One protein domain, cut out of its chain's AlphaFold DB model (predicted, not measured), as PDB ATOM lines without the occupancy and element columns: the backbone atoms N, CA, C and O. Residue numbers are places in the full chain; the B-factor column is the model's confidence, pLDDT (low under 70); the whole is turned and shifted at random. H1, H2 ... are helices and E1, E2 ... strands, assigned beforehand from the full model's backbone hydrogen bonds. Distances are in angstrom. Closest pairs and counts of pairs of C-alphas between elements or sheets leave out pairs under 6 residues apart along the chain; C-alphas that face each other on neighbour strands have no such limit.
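What this domain is: This is residues 8 to 123 of the 139 residues of an uncharacterized protein of Mannheimia haemolytica (UniProt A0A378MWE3). A four-stranded antiparallel sheet has one helix, H3, slanting over one of its faces, while its other face bears no named helix. A helical hairpin of H1 and H2 stands off from the sheet and meets residues 109 to 113 of H3 through H1, and the short H4 makes a corner at the end of H3. The printed part has 116 residues, with four named helices and four named strands in the order E1 E2 H1 H2 E3 E4 H3 H4; the sheet runs E1 - E2 - E3 - E4, and the class is mixed, helices and strands. The whole is compact, with a radius of gyration of the C-alphas of 13.4 A, and rounded, with spans of 36 by 34 by 25 A.

Where its parts are: E1, residues 8 to 13, begins at C-alpha 8 (201.713, 187.428, 47.812) and is 17.0 A long. E2, residues 25 to 31, is 19.4 A long. H1, residues 37 to 51, begins at C-alpha 37 (216.088, 186.030, 57.772) and is 21.3 A long; H2, residues 57 to 70, is 19.8 A long. E3, residues 79 to 84, is 16.1 A long, and E4, residues 88 to 93, is 17.3 A long. H3, residues 104 to 115, is 15.7 A long. H4, residues 120 to 123, is 5.5 A long and ends at C-alpha 123 (189.911, 183.236, 54.398).

How they stand to each other: E1 and E2 form a hairpin, with N 10 and O 28 within hydrogen-bond range at 2.9 A. E2 and E3 are antiparallel at 162 degrees, with N 27 and O 82 at 2.9 A. E3 and E4 form a hairpin, with N 81 and O 92 at 2.7 A. Residues 88 to 89 of E4 also pair with residues 102 to 103, antiparallel. H3 is on the sheet at a height of 8.7 A, over E3 and E4, and only just not over E2, with 2 of its 12 C-alphas on E2; on the local plane it runs slantwise to E3 at 46 degrees. The closest C-alphas of E4 and H3 are those of Arg 88 and Lys 104, 5.1 A apart. H1 touches H3 about perpendicular at 85 degrees, closest at the C-alphas of Thr 47 and Ile 113, 6.6 A. H1 and H2, a helical hairpin, touch at a shallow tilt of 26 degrees, opposite ways, closest at the C-alphas of Arg 38 and Arg 68, 4.3 A. H2 and H3 are apart. H3 and H4 touch only at the corner, closest at the C-alphas of Leu 115 and Ser 122, 4.5 A. In H1 and H2 every O i to N i+4 pair is within hydrogen-bond range, in H3 6 of 8, and H4 is too short for such a pair.

The domain as a whole: The two C-alphas farthest apart are those of Ser 15 and Lys 58, 36.4 A. The printed part has no cut. The link E1 to E2, 11 residues, is long. The mean pLDDT of the printed part is 90.2, and no printed residue is under 70.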
ATOM      1  N   HIS A   8     202.919 188.118  48.259       89.00
ATOM      2  CA  HIS A   8     201.713 187.428  47.812       89.00
ATOM      3  C   HIS A   8     201.820 185.959  48.216       89.00
ATOM      4  O   HIS A   8     202.906 185.393  48.114       89.00
ATOM      5  N   ILE A   9     200.730 185.357  48.690       90.31
ATOM      6  CA  ILE A   9     200.713 183.947  49.074       90.31
ATOM      7  C   ILE A   9     199.756 183.148  48.201       90.31
ATOM      8  O   ILE A   9     198.663 183.607  47.876       90.31
ATOM      9  N   THR A  10     200.166 181.935  47.853       91.19
ATOM     10  CA  THR A  10     199.350 180.967  47.124       91.19
ATOM     11  C   THR A  10     199.431 179.611  47.813       91.19
ATOM     12  O   THR A  10     200.517 179.162  48.182       91.19
ATOM     13  N   LEU A  11     198.281 178.959  47.980       92.75
ATOM     14  CA  LEU A  11     198.169 177.610  48.523       92.75
ATOM     15  C   LEU A  11     197.994 176.606  47.382       92.75
ATOM     16  O   LEU A  11     197.093 176.744  46.559       92.75
ATOM     17  N   PHE A  12     198.826 175.573  47.378       91.19
ATOM     18  CA  PHE A  12     198.741 174.436  46.473       91.19
ATOM     19  C   PHE A  12     198.451 173.168  47.277       91.19
ATOM     20  O   PHE A  12     199.104 172.888  48.283       91.19
ATOM     21  N   THR A  13     197.474 172.396  46.817       90.50
ATOM     22  CA  THR A  13     197.096 171.076  47.341       90.50
ATOM     23  C   THR A  13     196.935 170.124  46.160       90.50
ATOM     24  O   THR A  13     196.723 170.583  45.038       90.50
ATOM     25  N   GLU A  14     197.014 168.810  46.379       85.69
ATOM     26  CA  GLU A  14     196.876 167.834  45.282       85.69
ATOM     27  C   GLU A  14     195.516 167.909  44.573       85.69
ATOM     28  O   GLU A  14     195.437 167.742  43.359       85.69
ATOM     29  N   SER A  15     194.445 168.189  45.319       83.19
ATOM     30  CA  SER A  15     193.077 168.275  44.793       83.19
ATOM     31  C   SER A  15     192.670 169.684  44.347       83.19
ATOM     32  O   SER A  15     191.602 169.851  43.764       83.19
ATOM     33  N   GLY A  16     193.481 170.706  44.640       80.38
ATOM     34  CA  GLY A  16     193.134 172.116  44.433       80.38
ATOM     35  C   GLY A  16     192.156 172.691  45.467       80.38
ATOM     36  O   GLY A  16     191.891 173.890  45.447       80.38
ATOM     37  N   THR A  17     191.654 171.876  46.399       79.94
ATOM     38  CA  THR A  17     190.777 172.300  47.500       79.94
ATOM     39  C   THR A  17     191.391 171.917  48.839       79.94
ATOM     40  O   THR A  17     191.738 170.756  49.051       79.94
ATOM     41  N   TYR A  18     191.486 172.870  49.765       85.12
ATOM     42  CA  TYR A  18     192.008 172.613  51.104       85.12
ATOM     43  C   TYR A  18     190.888 172.326  52.105       85.12
ATOM     44  O   TYR A  18     189.942 173.099  52.241       85.12
ATOM     45  N   VAL A  19     191.051 171.234  52.847       83.88
ATOM     46  CA  VAL A  19     190.313 170.921  54.078       83.88
ATOM     47  C   VAL A  19     191.319 170.851  55.227       83.88
ATOM     48  O   VAL A  19     192.488 170.523  55.008       83.88
ATOM     49  N   GLU A  20     190.900 171.157  56.453       82.31
ATOM     50  CA  GLU A  20     191.772 171.043  57.623       82.31
ATOM     51  C   GLU A  20     192.440 169.659  57.687       82.31
ATOM     52  O   GLU A  20     191.798 168.626  57.502       82.31
ATOM     53  N   GLY A  21     193.760 169.646  57.893       83.25
ATOM     54  CA  GLY A  21     194.559 168.418  57.900       83.25
ATOM     55  C   GLY A  21     195.007 167.915  56.523       83.25
ATOM     56  O   GLY A  21     195.755 166.943  56.472       83.25
ATOM     57  N   THR A  22     194.634 168.577  55.417       86.31
ATOM     58  CA  THR A  22     195.107 168.199  54.072       86.31
ATOM     59  C   THR A  22     196.630 168.254  54.009       86.31
ATOM     60  O   THR A  22     197.242 169.282  54.317       86.31
ATOM     61  N   ARG A  23     197.238 167.144  53.597       89.38
ATOM     62  CA  ARG A  23     198.661 166.991  53.292       89.38
ATOM     63  C   ARG A  23     198.787 166.004  52.115       89.38
ATOM     64  O   ARG A  23     197.930 165.130  52.011       89.38
ATOM     65  N   PRO A  24     199.825 166.115  51.271       93.38
ATOM     66  CA  PRO A  24     200.803 167.195  51.243       93.38
ATOM     67  C   PRO A  24     200.185 168.518  50.766       93.38
ATOM     68  O   PRO A  24     199.188 168.551  50.045       93.38
ATOM     69  N   LEU A  25     200.786 169.629  51.184       94.94
ATOM     70  CA  LEU A  25     200.479 170.950  50.645       94.94
ATOM     71  C   LEU A  25     201.750 171.777  50.476       94.94
ATOM     72  O   LEU A  25     202.783 171.502  51.091       94.94
ATOM     73  N   MET A  26     201.652 172.815  49.655       95.06
ATOM     74  CA  MET A  26     202.705 173.803  49.476       95.06
ATOM     75  C   MET A  26     202.129 175.207  49.611       95.06
ATOM     76  O   MET A  26     201.171 175.570  48.929       95.06
ATOM     77  N   LEU A  27     202.755 176.020  50.453       94.56
ATOM     78  CA  LEU A  27     202.521 177.458  50.501       94.56
ATOM     79  C   LEU A  27     203.636 178.150  49.733       94.56
ATOM     80  O   LEU A  27     204.806 177.882  49.978       94.56
ATOM     81  N   THR A  28     203.286 179.035  48.811       94.56
ATOM     82  CA  THR A  28     204.248 179.829  48.041       94.56
ATOM     83  C   THR A  28     204.099 181.289  48.419       94.56
ATOM     84  O   THR A  28     203.026 181.849  48.233       94.56
ATOM     85  N   LEU A  29     205.161 181.895  48.940       93.00
ATOM     86  CA  LEU A  29     205.235 183.293  49.341       93.00
ATOM     87  C   LEU A  29     206.176 184.040  48.393       93.00
ATOM     88  O   LEU A  29     207.387 183.837  48.417       93.00
ATOM     89  N   GLN A  30     205.619 184.919  47.570       93.12
ATOM     90  CA  GLN A  30     206.358 185.755  46.624       93.12
ATOM     91  C   GLN A  30     206.575 187.138  47.224       93.12
ATOM     92  O   GLN A  30     205.626 187.921  47.345       93.12
ATOM     93  N   TYR A  31     207.806 187.450  47.615       91.12
ATOM     94  CA  TYR A  31     208.115 188.682  48.331       91.12
ATOM     95  C   TYR A  31     208.234 189.878  47.385       91.12
ATOM     96  O   TYR A  31     208.842 189.822  46.324       91.12
ATOM     97  N   LYS A  32     207.660 191.011  47.792       90.00
ATOM     98  CA  LYS A  32     207.743 192.307  47.092       90.00
ATOM     99  C   LYS A  32     208.717 193.274  47.760       90.00
ATOM    100  O   LYS A  32     209.031 194.322  47.203       90.00
ATOM    101  N   LYS A  33     209.145 192.966  48.984       89.00
ATOM    102  CA  LYS A  33     210.062 193.775  49.793       89.00
ATOM    103  C   LYS A  33     211.121 192.869  50.417       89.00
ATOM    104  O   LYS A  33     210.810 191.704  50.657       89.00
ATOM    105  N   PRO A  34     212.329 193.391  50.697       90.81
ATOM    106  CA  PRO A  34     213.333 192.604  51.393       90.81
ATOM    107  C   PRO A  34     212.874 192.286  52.820       90.81
ATOM    108  O   PRO A  34     212.148 193.075  53.432       90.81
ATOM    109  N   TRP A  35     213.339 191.160  53.351       90.56
ATOM    110  CA  TRP A  35     213.120 190.753  54.733       90.56
ATOM    111  C   TRP A  35     214.356 190.019  55.256       90.56
ATOM    112  O   TRP A  35     214.778 189.019  54.681       90.56
ATOM    113  N   GLU A  36     214.933 190.499  56.357       91.25
ATOM    114  CA  GLU A  36     216.042 189.807  57.022       91.25
ATOM    115  C   GLU A  36     215.618 188.433  57.568       91.25
ATOM    116  O   GLU A  36     214.614 188.314  58.278       91.25
ATOM    117  N   GLY A  37     216.415 187.392  57.328       88.19
ATOM    118  CA  GLY A  37     216.088 186.030  57.772       88.19
ATOM    119  C   GLY A  37     215.955 185.915  59.297       88.19
ATOM    120  O   GLY A  37     215.108 185.190  59.828       88.19
ATOM    121  N   ARG A  38     216.719 186.735  60.028       89.88
ATOM    122  CA  ARG A  38     216.621 186.880  61.490       89.88
ATOM    123  C   ARG A  38     215.263 187.399  61.942       89.88
ATOM    124  O   ARG A  38     214.705 186.874  62.906       89.88
ATOM    125  N   ASP A  39     214.743 188.407  61.253       89.81
ATOM    126  CA  ASP A  39     213.444 188.995  61.565       89.81
ATOM    127  C   ASP A  39     212.308 188.052  61.175       89.81
ATOM    128  O   ASP A  39     211.280 188.015  61.852       89.81
ATOM    129  N   PHE A  40     212.493 187.255  60.118       88.56
ATOM    130  CA  PHE A  40     211.544 186.212  59.738       88.56
ATOM    131  C   PHE A  40     211.369 185.192  60.872       88.56
ATOM    132  O   PHE A  40     210.245 184.947  61.311       88.56
ATOM    133  N   ALA A  41     212.470 184.676  61.423       88.69
ATOM    134  CA  ALA A  41     212.428 183.740  62.547       88.69
ATOM    135  C   ALA A  41     211.724 184.339  63.782       88.69
ATOM    136  O   ALA A  41     210.846 183.708  64.370       88.69
ATOM    137  N   VAL A  42     212.040 185.586  64.147       89.12
ATOM    138  CA  VAL A  42     211.363 186.286  65.258       89.12
ATOM    139  C   VAL A  42     209.865 186.458  64.981       89.12
ATOM    140  O   VAL A  42     209.041 186.313  65.889       89.12
ATOM    141  N   SER A  43     209.492 186.727  63.728       89.44
ATOM    142  CA  SER A  43     208.092 186.826  63.323       89.44
ATOM    143  C   SER A  43     207.341 185.504  63.487       89.44
ATOM    144  O   SER A  43     206.200 185.538  63.941       89.44
ATOM    145  N   LEU A  44     207.951 184.351  63.174       89.12
ATOM    146  CA  LEU A  44     207.324 183.035  63.382       89.12
ATOM    147  C   LEU A  44     206.963 182.820  64.857       89.12
ATOM    148  O   LEU A  44     205.808 182.534  65.174       89.12
ATOM    149  N   ALA A  45     207.923 183.051  65.760       88.81
ATOM    150  CA  ALA A  45     207.718 182.915  67.202       88.81
ATOM    151  C   ALA A  45     206.569 183.803  67.703       88.81
ATOM    152  O   ALA A  45     205.697 183.362  68.456       88.81
ATOM    153  N   ARG A  46     206.538 185.058  67.240       89.75
ATOM    154  CA  ARG A  46     205.482 186.011  67.588       89.75
ATOM    155  C   ARG A  46     204.116 185.550  67.083       89.75
ATOM    156  O   ARG A  46     203.140 185.664  67.823       89.75
ATOM    157  N   THR A  47     204.031 185.037  65.856       89.50
ATOM    158  CA  THR A  47     202.757 184.571  65.296       89.50
ATOM    159  C   THR A  47     202.236 183.340  66.028       89.50
ATOM    160  O   THR A  47     201.061 183.320  66.385       89.50
ATOM    161  N   TRP A  48     203.087 182.359  66.342       91.00
ATOM    162  CA  TRP A  48     202.673 181.198  67.138       91.00
ATOM    163  C   TRP A  48     202.140 181.598  68.512       91.00
ATOM    164  O   TRP A  48     201.084 181.116  68.925       91.00
ATOM    165  N   ASN A  49     202.808 182.544  69.178       89.25
ATOM    166  CA  ASN A  49     202.334 183.088  70.444       89.25
ATOM    167  C   ASN A  49     200.966 183.783  70.300       89.25
ATOM    168  O   ASN A  49     200.071 183.550  71.108       89.25
ATOM    169  N   ASN A  50     200.770 184.585  69.248       88.44
ATOM    170  CA  ASN A  50     199.492 185.259  68.983       88.44
ATOM    171  C   ASN A  50     198.349 184.276  68.676       88.44
ATOM    172  O   ASN A  50     197.210 184.518  69.070       88.44
ATOM    173  N   LEU A  51     198.644 183.167  67.992       86.38
ATOM    174  CA  LEU A  51     197.672 182.108  67.705       86.38
ATOM    175  C   LEU A  51     197.346 181.250  68.941       86.38
ATOM    176  O   LEU A  51     196.330 180.545  68.951       86.38
ATOM    177  N   GLY A  52     198.163 181.346  69.995       88.81
ATOM    178  CA  GLY A  52     198.055 180.536  71.206       88.81
ATOM    179  C   GLY A  52     198.573 179.106  71.023       88.81
ATOM    180  O   GLY A  52     198.169 178.213  71.769       88.81
ATOM    181  N   ILE A  53     199.439 178.879  70.032       88.12
ATOM    182  CA  ILE A  53     200.032 177.570  69.755       88.12
ATOM    183  C   ILE A  53     201.090 177.283  70.824       88.12
ATOM    184  O   ILE A  53     202.052 178.033  70.989       88.12
ATOM    185  N   LYS A  54     200.909 176.182  71.559       85.75
ATOM    186  CA  LYS A  54     201.824 175.754  72.623       85.75
ATOM    187  C   LYS A  54     202.798 174.713  72.086       85.75
ATOM    188  O   LYS A  54     202.470 173.531  72.031       85.75
ATOM    189  N   LEU A  55     203.986 175.165  71.703       86.88
ATOM    190  CA  LEU A  55     205.119 174.299  71.379       86.88
ATOM    191  C   LEU A  55     206.000 174.109  72.627       86.88
ATOM    192  O   LEU A  55     206.004 174.988  73.496       86.88
ATOM    193  N   PRO A  56     206.742 172.994  72.746       88.38
ATOM    194  CA  PRO A  56     207.717 172.825  73.819       88.38
ATOM    195  C   PRO A  56     208.735 173.970  73.791       88.38
ATOM    196  O   PRO A  56     209.405 174.178  72.785       88.38
ATOM    197  N   GLU A  57     208.857 174.714  74.892       86.06
ATOM    198  CA  GLU A  57     209.651 175.953  74.947       86.06
ATOM    199  C   GLU A  57     211.114 175.742  74.534       86.06
ATOM    200  O   GLU A  57     211.670 176.552  73.800       86.06
ATOM    201  N   LYS A  58     211.710 174.614  74.941       87.69
ATOM    202  CA  LYS A  58     213.082 174.250  74.560       87.69
ATOM    203  C   LYS A  58     213.235 174.040  73.056       87.69
ATOM    204  O   LYS A  58     214.122 174.627  72.454       87.69
ATOM    205  N   GLU A  59     212.357 173.241  72.452       87.62
ATOM    206  CA  GLU A  59     212.404 172.981  71.008       87.62
ATOM    207  C   GLU A  59     212.118 174.261  70.217       87.62
ATOM    208  O   GLU A  59     212.735 174.513  69.186       87.62
ATOM    209  N   LEU A  60     211.198 175.093  70.713       88.50
ATOM    210  CA  LEU A  60     210.895 176.383  70.113       88.50
ATOM    211  C   LEU A  60     212.134 177.284  70.110       88.50
ATOM    212  O   LEU A  60     212.484 177.822  69.063       88.50
ATOM    213  N   ASP A  61     212.808 177.437  71.250       89.44
ATOM    214  CA  ASP A  61     214.007 178.272  71.350       89.44
ATOM    215  C   ASP A  61     215.151 177.751  70.467       89.44
ATOM    216  O   ASP A  61     215.811 178.536  69.782       89.44
ATOM    217  N   GLU A  62     215.336 176.430  70.401       90.44
ATOM    218  CA  GLU A  62     216.307 175.786  69.513       90.44
ATOM    219  C   GLU A  62     216.007 176.081  68.038       90.44
ATOM    220  O   GLU A  62     216.889 176.550  67.313       90.44
ATOM    221  N   VAL A  63     214.757 175.886  67.603       89.88
ATOM    222  CA  VAL A  63     214.317 176.148  66.225       89.88
ATOM    223  C   VAL A  63     214.481 177.623  65.865       89.88
ATOM    224  O   VAL A  63     215.047 177.948  64.819       89.88
ATOM    225  N   ILE A  64     214.028 178.536  66.726       90.38
ATOM    226  CA  ILE A  64     214.129 179.978  66.476       90.38
ATOM    227  C   ILE A  64     215.590 180.423  66.459       90.38
ATOM    228  O   ILE A  64     215.995 181.178  65.572       90.38
ATOM    229  N   THR A  65     216.408 179.946  67.394       91.00
ATOM    230  CA  THR A  65     217.840 180.254  67.434       91.00
ATOM    231  C   THR A  65     218.562 179.724  66.204       91.00
ATOM    232  O   THR A  65     219.429 180.418  65.666       91.00
ATOM    233  N   HIS A  66     218.209 178.525  65.741       90.12
ATOM    234  CA  HIS A  66     218.765 177.948  64.528       90.12
ATOM    235  C   HIS A  66     218.387 178.789  63.304       90.12
ATOM    236  O   HIS A  66     219.278 179.288  62.617       90.12
ATOM    237  N   LEU A  67     217.093 179.051  63.088       90.25
ATOM    238  CA  LEU A  67     216.615 179.853  61.958       90.25
ATOM    239  C   LEU A  67     217.233 181.253  61.941       90.25
ATOM    240  O   LEU A  67     217.665 181.720  60.896       90.25
ATOM    241  N   ARG A  68     217.388 181.909  63.097       90.56
ATOM    242  CA  ARG A  68     218.072 183.213  63.173       90.56
ATOM    243  C   ARG A  68     219.532 183.168  62.709       90.56
ATOM    244  O   ARG A  68     220.084 184.210  62.369       90.56
ATOM    245  N   LYS A  69     220.189 182.012  62.756       89.38
ATOM    246  CA  LYS A  69     221.592 181.861  62.351       89.38
ATOM    247  C   LYS A  69     221.741 181.403  60.906       89.38
ATOM    248  O   LYS A  69     222.720 181.781  60.272       89.38
ATOM    249  N   THR A  70     220.826 180.565  60.424       88.75
ATOM    250  CA  THR A  70     220.985 179.844  59.152       88.75
ATOM    251  C   THR A  70     220.035 180.306  58.061       88.75
ATOM    252  O   THR A  70     220.370 180.171  56.884       88.75
ATOM    253  N   PHE A  71     218.882 180.876  58.422       91.38
ATOM    254  CA  PHE A  71     217.893 181.298  57.446       91.38
ATOM    255  C   PHE A  71     218.404 182.533  56.685       91.38
ATOM    256  O   PHE A  71     218.767 183.533  57.314       91.38
ATOM    257  N   PRO A  72     218.466 182.480  55.347       92.31
ATOM    258  CA  PRO A  72     219.013 183.559  54.541       92.31
ATOM    259  C   PRO A  72     218.068 184.758  54.477       92.31
ATOM    260  O   PRO A  72     216.859 184.644  54.681       92.31
ATOM    261  N   ASP A  73     218.631 185.914  54.141       93.31
ATOM    262  CA  ASP A  73     217.843 187.109  53.865       93.31
ATOM    263  C   ASP A  73     217.055 186.951  52.563       93.31
ATOM    264  O   ASP A  73     217.577 186.475  51.552       93.31
ATOM    265  N   ILE A  74     215.803 187.396  52.598       92.31
ATOM    266  CA  ILE A  74     214.872 187.369  51.476       92.31
ATOM    267  C   ILE A  74     214.952 188.711  50.755       92.31
ATOM    268  O   ILE A  74     214.842 189.777  51.367       92.31
ATOM    269  N   LYS A  75     215.122 188.675  49.440       93.12
ATOM    270  CA  LYS A  75     215.143 189.851  48.571       93.12
ATOM    271  C   LYS A  75     213.771 190.077  47.932       93.12
ATOM    272  O   LYS A  75     212.939 189.175  47.893       93.12
ATOM    273  N   PRO A  76     213.496 191.287  47.416       91.12
ATOM    274  CA  PRO A  76     212.364 191.476  46.520       91.12
ATOM    275  C   PRO A  76     212.436 190.484  45.360       91.12
ATOM    276  O   PRO A  76     213.526 190.219  44.864       91.12
ATOM    277  N   GLU A  77     211.277 189.988  44.937       90.19
ATOM    278  CA  GLU A  77     211.098 188.988  43.874       90.19
ATOM    279  C   GLU A  77     211.526 187.562  44.250       90.19
ATOM    280  O   GLU A  77     211.211 186.627  43.512       90.19
ATOM    281  N   ASP A  78     212.135 187.360  45.424       94.56
ATOM    282  CA  ASP A  78     212.392 186.018  45.930       94.56
ATOM    283  C   ASP A  78     211.078 185.292  46.237       94.56
ATOM    284  O   ASP A  78     210.102 185.861  46.747       94.56
ATOM    285  N   THR A  79     211.083 183.993  45.960       94.94
ATOM    286  CA  THR A  79     209.970 183.097  46.249       94.94
ATOM    287  C   THR A  79     210.376 182.096  47.320       94.94
ATOM    288  O   THR A  79     211.306 181.307  47.142       94.94
ATOM    289  N   LEU A  80     209.663 182.133  48.444       94.94
ATOM    290  CA  LEU A  80     209.797 181.182  49.537       94.94
ATOM    291  C   LEU A  80     208.644 180.184  49.477       94.94
ATOM    292  O   LEU A  80     207.481 180.557  49.601       94.94
ATOM    293  N   HIS A  81     208.963 178.908  49.347       95.69
ATOM    294  CA  HIS A  81     208.007 177.825  49.466       95.69
ATOM    295  C   HIS A  81     208.115 177.191  50.845       95.69
ATOM    296  O   HIS A  81     209.214 176.956  51.348       95.69
ATOM    297  N   TYR A  82     206.974 176.864  51.432       96.19
ATOM    298  CA  TYR A  82     206.892 175.941  52.547       96.19
ATOM    299  C   TYR A  82     206.213 174.659  52.086       96.19
ATOM    300  O   TYR A  82     205.056 174.691  51.664       96.19
ATOM    301  N   ILE A  83     206.937 173.546  52.165       96.00
ATOM    302  CA  ILE A  83     206.413 172.220  51.844       96.00
ATOM    303  C   ILE A  83     205.990 171.558  53.147       96.00
ATOM    304  O   ILE A  83     206.831 171.342  54.018       96.00
ATOM    305  N   ALA A  84     204.710 171.218  53.262       96.06
ATOM    306  CA  ALA A  84     204.162 170.499  54.404       96.06
ATOM    307  C   ALA A  84     203.730 169.097  53.966       96.06
ATOM    308  O   ALA A  84     202.758 168.929  53.229       96.06
ATOM    309  N   LEU A  85     204.459 168.087  54.430       94.88
ATOM    310  CA  LEU A  85     204.113 166.671  54.298       94.88
ATOM    311  C   LEU A  85     203.320 166.217  55.537       94.88
ATOM    312  O   LEU A  85     203.015 167.024  56.415       94.88
ATOM    313  N   GLU A  86     202.966 164.934  55.617       91.38
ATOM    314  CA  GLU A  86     202.182 164.388  56.737       91.38
ATOM    315  C   GLU A  86     202.895 164.500  58.095       91.38
ATOM    316  O   GLU A  86     202.282 164.849  59.104       91.38
ATOM    317  N   ASP A  87     204.199 164.224  58.126       91.75
ATOM    318  CA  ASP A  87     205.001 164.103  59.345       91.75
ATOM    319  C   ASP A  87     206.071 165.193  59.490       91.75
ATOM    320  O   ASP A  87     206.655 165.351  60.566       91.75
ATOM    321  N   ARG A  88     206.327 165.949  58.420       94.06
ATOM    322  CA  ARG A  88     207.424 166.914  58.356       94.06
ATOM    323  C   ARG A  88     207.188 168.044  57.369       94.06
ATOM    324  O   ARG A  88     206.407 167.903  56.433       94.06
ATOM    325  N   GLY A  89     207.937 169.129  57.522       95.50
ATOM    326  CA  GLY A  89     207.944 170.224  56.553       95.50
ATOM    327  C   GLY A  89     209.283 170.941  56.475       95.50
ATOM    328  O   GLY A  89     210.152 170.717  57.312       95.50
ATOM    329  N   TYR A  90     209.481 171.770  55.453       95.56
ATOM    330  CA  TYR A  90     210.729 172.515  55.241       95.56
ATOM    331  C   TYR A  90     210.528 173.707  54.297       95.56
ATOM    332  O   TYR A  90     209.577 173.748  53.512       95.56
ATOM    333  N   PHE A  91     211.438 174.680  54.376       95.56
ATOM    334  CA  PHE A  91     211.453 175.869  53.527       95.56
ATOM    335  C   PHE A  91     212.393 175.712  52.331       95.56
ATOM    336  O   PHE A  91     213.528 175.248  52.471       95.56
ATOM    337  N   ILE A  92     211.942 176.187  51.171       96.06
ATOM    338  CA  ILE A  92     212.736 176.331  49.950       96.06
ATOM    339  C   ILE A  92     212.712 177.805  49.537       96.06
ATOM    340  O   ILE A  92     211.637 178.342  49.307       96.06
ATOM    341  N   LEU A  93     213.860 178.459  49.398       95.69
ATOM    342  CA  LEU A  93     213.975 179.810  48.841       95.69
ATOM    343  C   LEU A  93     214.616 179.728  47.455       95.69
ATOM    344  O   LEU A  93     215.743 179.239  47.355       95.69
ATOM    345  N   ASN A  94     213.931 180.210  46.411       92.06
ATOM    346  CA  ASN A  94     214.428 180.227  45.024       92.06
ATOM    347  C   ASN A  94     215.130 178.912  44.625       92.06
ATOM    348  O   ASN A  94     216.298 178.919  44.237       92.06
ATOM    349  N   ASP A  95     214.466 177.773  44.829       90.31
ATOM    350  CA  ASP A  95     214.971 176.424  44.508       90.31
ATOM    351  C   ASP A  95     216.025 175.825  45.460       90.31
ATOM    352  O   ASP A  95     216.538 174.731  45.209       90.31
ATOM    353  N   LYS A  96     216.345 176.476  46.586       93.00
ATOM    354  CA  LYS A  96     217.265 175.936  47.604       93.00
ATOM    355  C   LYS A  96     216.555 175.657  48.914       93.00
ATOM    356  O   LYS A  96     215.866 176.526  49.426       93.00
ATOM    357  N   VAL A  97     216.770 174.481  49.502       93.44
ATOM    358  CA  VAL A  97     216.322 174.205  50.875       93.44
ATOM    359  C   VAL A  97     217.117 175.091  51.834       93.44
ATOM    360  O   VAL A  97     218.348 175.072  51.815       93.44
ATOM    361  N   VAL A  98     216.412 175.888  52.637       90.88
ATOM    362  CA  VAL A  98     217.005 176.916  53.515       90.88
ATOM    363  C   VAL A  98     216.681 176.724  54.993       90.88
ATOM    364  O   VAL A  98     217.079 177.537  55.824       90.88
ATOM    365  N   SER A  99     215.961 175.659  55.334       86.19
ATOM    366  CA  SER A  99     215.695 175.282  56.716       86.19
ATOM    367  C   SER A  99     216.009 173.818  56.956       86.19
ATOM    368  O   SER A  99     215.972 172.998  56.036       86.19
ATOM    369  N   ASP A 100     216.196 173.490  58.227       87.25
ATOM    370  CA  ASP A 100     216.073 172.118  58.685       87.25
ATOM    371  C   ASP A 100     214.646 171.591  58.476       87.25
ATOM    372  O   ASP A 100     213.687 172.340  58.236       87.25
ATOM    373  N   VAL A 101     214.523 170.268  58.560       90.94
ATOM    374  CA  VAL A 101     213.243 169.573  58.501       90.94
ATOM    375  C   VAL A 101     212.529 169.736  59.839       90.94
ATOM    376  O   VAL A 101     212.997 169.270  60.876       90.94
ATOM    377  N   PHE A 102     211.367 170.373  59.806       92.69
ATOM    378  CA  PHE A 102     210.485 170.513  60.954       92.69
ATOM    379  C   PHE A 102     209.753 169.203  61.219       92.69
ATOM    380  O   PHE A 102     209.248 168.578  60.287       92.69
ATOM    381  N   ASN A 103     209.659 168.810  62.490       92.31
ATOM    382  CA  ASN A 103     208.826 167.684  62.909       92.31
ATOM    383  C   ASN A 103     207.328 168.013  62.752       92.31
ATOM    384  O   ASN A 103     206.957 169.157  62.480       92.31
ATOM    385  N   LYS A 104     206.454 167.029  62.981       91.69
ATOM    386  CA  LYS A 104     205.003 167.187  62.820       91.69
ATOM    387  C   LYS A 104     204.418 168.381  63.587       91.69
ATOM    388  O   LYS A 104     203.605 169.111  63.029       91.69
ATOM    389  N   ALA A 105     204.827 168.599  64.837       91.69
ATOM    390  CA  ALA A 105     204.281 169.674  65.666       91.69
ATOM    391  C   ALA A 105     204.632 171.060  65.104       91.69
ATOM    392  O   ALA A 105     203.760 171.920  64.981       91.69
ATOM    393  N   PHE A 106     205.890 171.261  64.703       91.88
ATOM    394  CA  PHE A 106     206.316 172.501  64.051       91.88
ATOM    395  C   PHE A 106     205.730 172.645  62.648       91.88
ATOM    396  O   PHE A 106     205.377 173.751  62.258       91.88
ATOM    397  N   ASN A 107     205.584 171.547  61.910       93.50
ATOM    398  CA  ASN A 107     204.958 171.547  60.594       93.50
ATOM    399  C   ASN A 107     203.515 172.060  60.660       93.50
ATOM    400  O   ASN A 107     203.152 173.007  59.963       93.50
ATOM    401  N   ASP A 108     202.721 171.513  61.580       92.50
ATOM    402  CA  ASP A 108     201.350 171.961  61.808       92.50
ATOM    403  C   ASP A 108     201.305 173.420  62.290       92.50
ATOM    404  O   ASP A 108     200.483 174.205  61.814       92.50
ATOM    405  N   ALA A 109     202.239 173.821  63.160       92.38
ATOM    406  CA  ALA A 109     202.339 175.198  63.632       92.38
ATOM    407  C   ALA A 109     202.716 176.196  62.526       92.38
ATOM    408  O   ALA A 109     202.201 177.314  62.512       92.38
ATOM    409  N   ILE A 110     203.608 175.834  61.597       92.44
ATOM    410  CA  ILE A 110     203.977 176.689  60.462       92.44
ATOM    411  C   ILE A 110     202.777 176.860  59.536       92.44
ATOM    412  O   ILE A 110     202.435 177.988  59.196       92.44
ATOM    413  N   VAL A 111     202.094 175.775  59.166       93.19
ATOM    414  CA  VAL A 111     200.910 175.857  58.295       93.19
ATOM    415  C   VAL A 111     199.808 176.718  58.926       93.19
ATOM    416  O   VAL A 111     199.178 177.520  58.232       93.19
ATOM    417  N   ALA A 112     199.615 176.617  60.245       92.12
ATOM    418  CA  ALA A 112     198.628 177.407  60.980       92.12
ATOM    419  C   ALA A 112     198.844 178.927  60.862       92.12
ATOM    420  O   ALA A 112     197.876 179.678  60.897       92.12
ATOM    421  N   ILE A 113     200.074 179.405  60.633       90.94
ATOM    422  CA  ILE A 113     200.343 180.841  60.418       90.94
ATOM    423  C   ILE A 113     199.502 181.417  59.276       90.94
ATOM    424  O   ILE A 113     199.113 182.581  59.339       90.94
ATOM    425  N   TRP A 114     199.222 180.622  58.242       90.88
ATOM    426  CA  TRP A 114     198.469 181.079  57.075       90.88
ATOM    427  C   TRP A 114     197.082 180.468  56.964       90.88
ATOM    428  O   TRP A 114     196.202 181.125  56.423       90.88
ATOM    429  N   LEU A 115     196.879 179.242  57.452       90.81
ATOM    430  CA  LEU A 115     195.621 178.514  57.262       90.81
ATOM    431  C   LEU A 115     194.731 178.471  58.509       90.81
ATOM    432  O   LEU A 115     193.584 178.042  58.398       90.81
ATOM    433  N   ASP A 116     195.197 178.931  59.677       89.31
ATOM    434  CA  ASP A 116     194.336 179.022  60.863       89.31
ATOM    435  C   ASP A 116     193.173 180.000  60.595       89.31
ATOM    436  O   ASP A 116     193.406 181.102  60.091       89.31
ATOM    437  N   PRO A 117     191.918 179.635  60.917       85.75
ATOM    438  CA  PRO A 117     190.744 180.468  60.648       85.75
ATOM    439  C   PRO A 117     190.744 181.805  61.402       85.75
ATOM    440  O   PRO A 117     189.954 182.686  61.087       85.75
ATOM    441  N   LYS A 118     191.610 181.999  62.403       85.38
ATOM    442  CA  LYS A 118     191.807 183.309  63.046       85.38
ATOM    443  C   LYS A 118     192.560 184.293  62.150       85.38
ATOM    444  O   LYS A 118     192.590 185.485  62.452       85.38
ATOM    445  N   MET A 119     193.210 183.806  61.096       82.44
ATOM    446  CA  MET A 119     194.010 184.613  60.190       82.44
ATOM    447  C   MET A 119     193.163 185.062  59.000       82.44
ATOM    448  O   MET A 119     192.672 184.238  58.234       82.44
ATOM    449  N   ASP A 120     193.077 186.374  58.767       83.19
ATOM    450  CA  ASP A 120     192.384 186.935  57.594       83.19
ATOM    451  C   ASP A 120     192.892 186.346  56.267       83.19
ATOM    452  O   ASP A 120     192.128 186.164  55.321       83.19
ATOM    453  N   ILE A 121     194.187 186.025  56.205       83.19
ATOM    454  CA  ILE A 121     194.820 185.446  55.018       83.19
ATOM    455  C   ILE A 121     194.329 184.024  54.723       83.19
ATOM    456  O   ILE A 121     194.285 183.643  53.557       83.19
ATOM    457  N   SER A 122     193.897 183.271  55.743       86.00
ATOM    458  CA  SER A 122     193.298 181.943  55.564       86.00
ATOM    459  C   SER A 122     192.013 182.064  54.758       86.00
ATOM    460  O   SER A 122     191.847 181.412  53.731       86.00
ATOM    461  N   HIS A 123     191.141 182.996  55.139       84.62
ATOM    462  CA  HIS A 123     189.911 183.236  54.398       84.62
ATOM    463  C   HIS A 123     190.170 183.702  52.962       84.62
ATOM    464  O   HIS A 123     189.502 183.223  52.058       84.62
TER     465      HIS A 123